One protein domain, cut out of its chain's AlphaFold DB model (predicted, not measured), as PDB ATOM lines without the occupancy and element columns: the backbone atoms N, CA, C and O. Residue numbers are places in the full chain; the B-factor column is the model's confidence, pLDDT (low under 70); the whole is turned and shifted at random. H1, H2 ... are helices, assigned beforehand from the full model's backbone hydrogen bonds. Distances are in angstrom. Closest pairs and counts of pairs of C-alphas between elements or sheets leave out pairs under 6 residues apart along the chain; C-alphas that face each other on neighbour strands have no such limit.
ATOM      1  N   TRP A  41     159.557 125.357 128.129       93.25
ATOM      2  CA  TRP A  41     158.241 125.208 128.739       93.25
ATOM      3  C   TRP A  41     158.278 125.495 130.246       93.25
ATOM      4  O   TRP A  41     157.396 126.183 130.756       93.25
ATOM      5  N   LEU A  42     159.312 125.035 130.955       93.00
ATOM      6  CA  LEU A  42     159.505 125.322 132.380       93.00
ATOM      7  C   LEU A  42     159.731 126.814 132.644       93.00
ATOM      8  O   LEU A  42     159.149 127.346 133.586       93.00
ATOM      9  N   ASN A  43     160.512 127.495 131.801       90.88
ATOM     10  CA  ASN A  43     160.701 128.946 131.872       90.88
ATOM     11  C   ASN A  43     159.386 129.700 131.666       90.88
ATOM     12  O   ASN A  43     159.051 130.569 132.471       90.88
ATOM     13  N   ASP A  44     158.623 129.338 130.633       90.94
ATOM     14  CA  ASP A  44     157.334 129.966 130.333       90.94
ATOM     15  C   ASP A  44     156.353 129.771 131.502       90.94
ATOM     16  O   ASP A  44     155.715 130.724 131.952       90.94
ATOM     17  N   ARG A  45     156.282 128.557 132.068       92.69
ATOM     18  CA  ARG A  45     155.441 128.265 133.240       92.69
ATOM     19  C   ARG A  45     155.869 129.040 134.472       92.69
ATOM     20  O   ARG A  45     155.018 129.630 135.134       92.69
ATOM     21  N   LEU A  46     157.163 129.043 134.775       91.75
ATOM     22  CA  LEU A  46     157.694 129.744 135.934       91.75
ATOM     23  C   LEU A  46     157.410 131.247 135.841       91.75
ATOM     24  O   LEU A  46     156.961 131.844 136.820       91.75
ATOM     25  N   LYS A  47     157.585 131.834 134.651       89.56
ATOM     26  CA  LYS A  47     157.251 133.234 134.381       89.56
ATOM     27  C   LYS A  47     155.767 133.513 134.618       89.56
ATOM     28  O   LYS A  47     155.457 134.390 135.418       89.56
ATOM     29  N   SER A  48     154.865 132.745 134.005       90.19
ATOM     30  CA  SER A  48     153.420 132.971 134.148       90.19
ATOM     31  C   SER A  48     152.933 132.849 135.594       90.19
ATOM     32  O   SER A  48     152.148 133.679 136.043       90.19
ATOM     33  N   PHE A  49     153.401 131.848 136.350       91.12
ATOM     34  CA  PHE A  49     153.021 131.727 137.762       91.12
ATOM     35  C   PHE A  49     153.606 132.851 138.620       91.12
ATOM     36  O   PHE A  49     152.942 133.307 139.548       91.12
ATOM     37  N   THR A  50     154.817 133.317 138.308       89.31
ATOM     38  CA  THR A  50     155.441 134.448 139.009       89.31
ATOM     39  C   THR A  50     154.683 135.746 138.757       89.31
ATOM     40  O   THR A  50     154.384 136.455 139.712       89.31
ATOM     41  N   GLU A  51     154.331 136.045 137.505       88.81
ATOM     42  CA  GLU A  51     153.528 137.225 137.149       88.81
ATOM     43  C   GLU A  51     152.191 137.212 137.892       88.81
ATOM     44  O   GLU A  51     151.849 138.180 138.568       88.81
ATOM     45  N   LEU A  52     151.503 136.071 137.877       86.56
ATOM     46  CA  LEU A  52     150.225 135.925 138.561       86.56
ATOM     47  C   LEU A  52     150.347 136.067 140.084       86.56
ATOM     48  O   LEU A  52     149.507 136.710 140.711       86.56
ATOM     49  N   ALA A  53     151.394 135.500 140.690       83.81
ATOM     50  CA  ALA A  53     151.659 135.664 142.115       83.81
ATOM     51  C   ALA A  53     151.953 137.131 142.467       83.81
ATOM     52  O   ALA A  53     151.404 137.642 143.439       83.81
ATOM     53  N   CYS A  54     152.754 137.834 141.665       84.94
ATOM     54  CA  CYS A  54     153.031 139.256 141.867       84.94
ATOM     55  C   CYS A  54     151.759 140.113 141.758       84.94
ATOM     56  O   CYS A  54     151.531 140.969 142.611       84.94
ATOM     57  N   GLU A  55     150.914 139.863 140.754       84.06
ATOM     58  CA  GLU A  55     149.650 140.587 140.553       84.06
ATOM     59  C   GLU A  55     148.633 140.311 141.667       84.06
ATOM     60  O   GLU A  55     147.976 141.232 142.151       84.06
ATOM     61  N   THR A  56     148.520 139.054 142.098       78.50
ATOM     62  CA  THR A  56     147.494 138.632 143.067       78.50
ATOM     63  C   THR A  56     147.887 138.965 144.503       78.50
ATOM     64  O   THR A  56     147.042 139.347 145.311       78.50
ATOM     65  N   LEU A  57     149.170 138.821 144.838       76.19
ATOM     66  CA  LEU A  57     149.672 138.953 146.208       76.19
ATOM     67  C   LEU A  57     150.297 140.325 146.485       76.19
ATOM     68  O   LEU A  57     150.663 140.605 147.626       76.19
ATOM     69  N   ASN A  58     150.464 141.162 145.454       76.12
ATOM     70  CA  ASN A  58     151.209 142.420 145.524       76.12
ATOM     71  C   ASN A  58     152.617 142.244 146.137       76.12
ATOM     72  O   ASN A  58     153.130 143.120 146.838       76.12
ATOM     73  N   VAL A  59     153.238 141.083 145.901       74.19
ATOM     74  CA  VAL A  59     154.615 140.791 146.311       74.19
ATOM     75  C   VAL A  59     155.563 140.953 145.130       74.19
ATOM     76  O   VAL A  59     155.179 140.771 143.979       74.19
ATOM     77  N   LYS A  60     156.827 141.275 145.409       73.62
ATOM     78  CA  LYS A  60     157.897 141.198 144.412       73.62
ATOM     79  C   LYS A  60     158.615 139.873 144.580       73.62
ATOM     80  O   LYS A  60     159.293 139.663 145.583       73.62
ATOM     81  N   ILE A  61     158.430 138.979 143.618       72.38
ATOM     82  CA  ILE A  61     159.140 137.708 143.578       72.38
ATOM     83  C   ILE A  61     160.318 137.861 142.620       72.38
ATOM     84  O   ILE A  61     160.145 137.843 141.403       72.38
ATOM     85  N   ASP A  62     161.528 137.936 143.173       65.62
ATOM     86  CA  ASP A  62     162.783 137.943 142.403       65.62
ATOM     87  C   ASP A  62     163.143 136.542 141.850       65.62
ATOM     88  O   ASP A  62     164.267 136.286 141.429       65.62
ATOM     89  N   ALA A  63     162.191 135.600 141.834       57.91
ATOM     90  CA  ALA A  63     162.368 134.232 141.337       57.91
ATOM     91  C   ALA A  63     162.289 134.120 139.808       57.91
ATOM     92  O   ALA A  63     162.067 133.028 139.282       57.91
ATOM     93  N   GLN A  64     162.463 135.222 139.077       59.88
ATOM     94  CA  GLN A  64     162.695 135.113 137.648       59.88
ATOM     95  C   GLN A  64     164.103 134.538 137.468       59.88
ATOM     96  O   GLN A  64     165.066 135.172 137.902       59.88
ATOM     97  N   PRO A  65     164.270 133.348 136.857       57.22
ATOM     98  CA  PRO A  65     165.578 132.988 136.348       57.22
ATOM     99  C   PRO A  65     165.914 134.103 135.369       57.22
ATOM    100  O   PRO A  65     165.221 134.248 134.363       57.22
ATOM    101  N   GLU A  66     166.886 134.951 135.702       54.59
ATOM    102  CA  GLU A  66     167.401 135.957 134.782       54.59
ATOM    103  C   GLU A  66     167.791 135.222 133.512       54.59
ATOM    104  O   GLU A  66     168.849 134.592 133.478       54.59
ATOM    105  N   THR A  67     166.887 135.212 132.526       52.00
ATOM    106  CA  THR A  67     167.097 134.775 131.144       52.00
ATOM    107  C   THR A  67     168.109 133.644 131.028       52.00
ATOM    108  O   THR A  67     169.064 133.732 130.253       52.00
ATOM    109  N   THR A  68     167.996 132.624 131.885       56.72
ATOM    110  CA  THR A  68     169.092 131.676 131.993       56.72
ATOM    111  C   THR A  68     168.885 130.748 130.823       56.72
ATOM    112  O   THR A  68     167.963 129.933 130.810       56.72
ATOM    113  N   ASN A  69     169.690 130.970 129.785       69.25
ATOM    114  CA  ASN A  69     169.732 130.181 128.561       69.25
ATOM    115  C   ASN A  69     170.317 128.805 128.888       69.25
ATOM    116  O   ASN A  69     171.365 128.415 128.373       69.25
ATOM    117  N   TYR A  70     169.674 128.087 129.808       78.88
ATOM    118  CA  TYR A  70     169.965 126.698 130.058       78.88
ATOM    119  C   TYR A  70     169.697 125.961 128.753       78.88
ATOM    120  O   TYR A  70     168.601 126.005 128.199       78.88
ATOM    121  N   THR A  71     170.731 125.327 128.229       79.56
ATOM    122  CA  THR A  71     170.632 124.475 127.044       79.56
ATOM    123  C   THR A  71     170.528 123.003 127.425       79.56
ATOM    124  O   THR A  71     170.165 122.190 126.585       79.56
ATOM    125  N   GLN A  72     170.827 122.671 128.686       88.06
ATOM    126  CA  GLN A  72     170.867 121.313 129.221       88.06
ATOM    127  C   GLN A  72     170.151 121.236 130.568       88.06
ATOM    128  O   GLN A  72     170.359 122.074 131.448       88.06
ATOM    129  N   PHE A  73     169.338 120.201 130.735       90.12
ATOM    130  CA  PHE A  73     168.565 119.909 131.929       90.12
ATOM    131  C   PHE A  73     169.357 118.957 132.831       90.12
ATOM    132  O   PHE A  73     169.099 117.758 132.906       90.12
ATOM    133  N   ASN A  74     170.381 119.499 133.490       90.81
ATOM    134  CA  ASN A  74     171.212 118.764 134.446       90.81
ATOM    135  C   ASN A  74     170.722 118.954 135.895       90.81
ATOM    136  O   ASN A  74     169.813 119.742 136.160       90.81
ATOM    137  N   ASP A  75     171.360 118.270 136.848       91.81
ATOM    138  CA  ASP A  75     170.989 118.336 138.270       91.81
ATOM    139  C   ASP A  75     171.033 119.756 138.847       91.81
ATOM    140  O   ASP A  75     170.204 120.115 139.684       91.81
ATOM    141  N   TYR A  76     171.954 120.595 138.366       90.88
ATOM    142  CA  TYR A  76     172.027 121.999 138.764       90.88
ATOM    143  C   TYR A  76     170.789 122.781 138.301       90.88
ATOM    144  O   TYR A  76     170.169 123.495 139.094       90.88
ATOM    145  N   VAL A  77     170.390 122.616 137.039       90.38
ATOM    146  CA  VAL A  77     169.196 123.257 136.468       90.38
ATOM    147  C   VAL A  77     167.922 122.725 137.127       90.38
ATOM    148  O   VAL A  77     167.060 123.513 137.523       90.38
ATOM    149  N   LYS A  78     167.832 121.409 137.346       93.12
ATOM    150  CA  LYS A  78     166.745 120.780 138.108       93.12
ATOM    151  C   LYS A  78     166.621 121.381 139.511       93.12
ATOM    152  O   LYS A  78     165.521 121.764 139.905       93.12
ATOM    153  N   ALA A  79     167.725 121.514 140.249       92.50
ATOM    154  CA  ALA A  79     167.725 122.094 141.594       92.50
ATOM    155  C   ALA A  79     167.264 123.563 141.601       92.50
ATOM    156  O   ALA A  79     166.532 123.978 142.502       92.50
ATOM    157  N   LYS A  80     167.633 124.345 140.576       91.44
ATOM    158  CA  LYS A  80     167.155 125.725 140.410       91.44
ATOM    159  C   LYS A  80     165.646 125.784 140.188       91.44
ATOM    160  O   LYS A  80     164.969 126.494 140.929       91.44
ATOM    161  N   TYR A  81     165.108 125.003 139.250       92.44
ATOM    162  CA  TYR A  81     163.658 124.951 139.034       92.44
ATOM    163  C   TYR A  81     162.903 124.483 140.277       92.44
ATOM    164  O   TYR A  81     161.902 125.099 140.636       92.44
ATOM    165  N   LEU A  82     163.398 123.453 140.970       94.06
ATOM    166  CA  LEU A  82     162.802 122.998 142.228       94.06
ATOM    167  C   LEU A  82     162.742 124.120 143.263       94.06
ATOM    168  O   LEU A  82     161.702 124.307 143.886       94.06
ATOM    169  N   SER A  83     163.821 124.887 143.429       92.44
ATOM    170  CA  SER A  83     163.835 126.036 144.340       92.44
ATOM    171  C   SER A  83     162.755 127.060 143.969       92.44
ATOM    172  O   SER A  83     161.928 127.422 144.805       92.44
ATOM    173  N   TYR A  84     162.696 127.466 142.698       91.31
ATOM    174  CA  TYR A  84     161.752 128.489 142.246       91.31
ATOM    175  C   TYR A  84     160.286 128.050 142.345       91.31
ATOM    176  O   TYR A  84     159.456 128.793 142.871       91.31
ATOM    177  N   PHE A  85     159.954 126.835 141.903       93.31
ATOM    178  CA  PHE A  85     158.582 126.330 142.004       93.31
ATOM    179  C   PHE A  85     158.156 126.078 143.457       93.31
ATOM    180  O   PHE A  85     156.990 126.288 143.779       93.31
ATOM    181  N   ASN A  86     159.075 125.704 144.354       93.19
ATOM    182  CA  ASN A  86     158.760 125.592 145.779       93.19
ATOM    183  C   ASN A  86     158.515 126.954 146.444       93.19
ATOM    184  O   ASN A  86     157.629 127.049 147.292       93.19
ATOM    185  N   ILE A  87     159.239 128.004 146.038       90.56
ATOM    186  CA  ILE A  87     158.964 129.381 146.476       90.56
ATOM    187  C   ILE A  87     157.562 129.808 146.026       90.56
ATOM    188  O   ILE A  87     156.774 130.289 146.833       90.56
ATOM    189  N   LEU A  88     157.198 129.585 144.761       89.94
ATOM    190  CA  LEU A  88     155.839 129.888 144.292       89.94
ATOM    191  C   LEU A  88     154.775 129.096 145.055       89.94
ATOM    192  O   LEU A  88     153.746 129.644 145.447       89.94
ATOM    193  N   LEU A  89     155.034 127.813 145.308       91.56
ATOM    194  CA  LEU A  89     154.109 126.963 146.042       91.56
ATOM    195  C   LEU A  89     153.893 127.446 147.484       91.56
ATOM    196  O   LEU A  89     152.772 127.346 147.981       91.56
ATOM    197  N   SER A  90     154.925 127.958 148.165       89.62
ATOM    198  CA  SER A  90     154.767 128.499 149.521       89.62
ATOM    199  C   SER A  90     153.947 129.788 149.528       89.62
ATOM    200  O   SER A  90     153.105 129.951 150.412       89.62
ATOM    201  N   TYR A  91     154.118 130.652 148.525       86.25
ATOM    202  CA  TYR A  91     153.286 131.843 148.362       86.25
ATOM    203  C   TYR A  91     151.817 131.481 148.144       86.25
ATOM    204  O   TYR A  91     150.961 131.997 148.856       86.25
ATOM    205  N   PHE A  92     151.517 130.546 147.237       85.56
ATOM    206  CA  PHE A  92     150.129 130.154 146.961       85.56
ATOM    207  C   PHE A  92     149.449 129.449 148.136       85.56
ATOM    208  O   PHE A  92     148.254 129.619 148.323       85.56
ATOM    209  N   LYS A  93     150.196 128.693 148.949       84.25
ATOM    210  CA  LYS A  93     149.672 128.062 150.175       84.25
ATOM    211  C   LYS A  93     149.474 129.030 151.343       84.25
ATOM    212  O   LYS A  93     148.878 128.641 152.340       84.25
ATOM    213  N   SER A  94     150.058 130.224 151.267       78.19
ATOM    214  CA  SER A  94     149.917 131.253 152.304       78.19
ATOM    215  C   SER A  94     148.690 132.146 152.083       78.19
ATOM    216  O   SER A  94     148.463 133.046 152.891       78.19
ATOM    217  N   PHE A  95     147.948 131.921 150.994       65.69
ATOM    218  CA  PHE A  95     146.661 132.545 150.691       65.69
ATOM    219  C   PHE A  95     145.521 131.682 151.234       65.69
ATOM    220  O   PHE A  95     144.540 132.275 151.731       65.69
TER     221      PHE A  95
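AT A GLANCE: This is residues 41 to 95 of the 95 residues of an uncharacterized protein of Chryseobacterium antibioticum (UniProt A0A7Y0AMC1). Two helices, H1 and then H2, lie side by side and run the same way, and the long unnamed stretch of residues 58 to 74 leads back from the end of H1 to the start of H2. The printed part has 55 residues with two named helices and no named strand, all helix in class. It is compact, with a radius of gyration of the C-alphas of 11.4 A, and elongated, spanning 34 by 18 by 17 A.

HOW THE PARTS SIT: Look first at H1, residues 41 to 57, and then at H2, residues 75 to 93: they touch, the closest C-alphas being those of Thr 50 and Leu 88, 7.0 A apart. Their lines stand at a shallow tilt of 26 degrees, the same way. In H1 and H2 every O i to N i+4 pair is within hydrogen-bond range.

IN THESE COORDINATES: Find C-alpha 41 at (158.241, 125.208, 128.739); from there H1 runs 23.8 A to C-alpha 57. H2 runs 26.3 A from C-alpha 75 at (170.989, 118.336, 138.270) to C-alpha 93 at (149.672, 128.062, 150.175).

THE WHOLE: The C-alphas farthest apart, Thr 71 and Phe 95, are 34.6 A apart. The printed part has no cut, and H1 to H2 is a long link of 17 residues. In this model pLDDT is under 70 at residues 62 to 69 and residue 95.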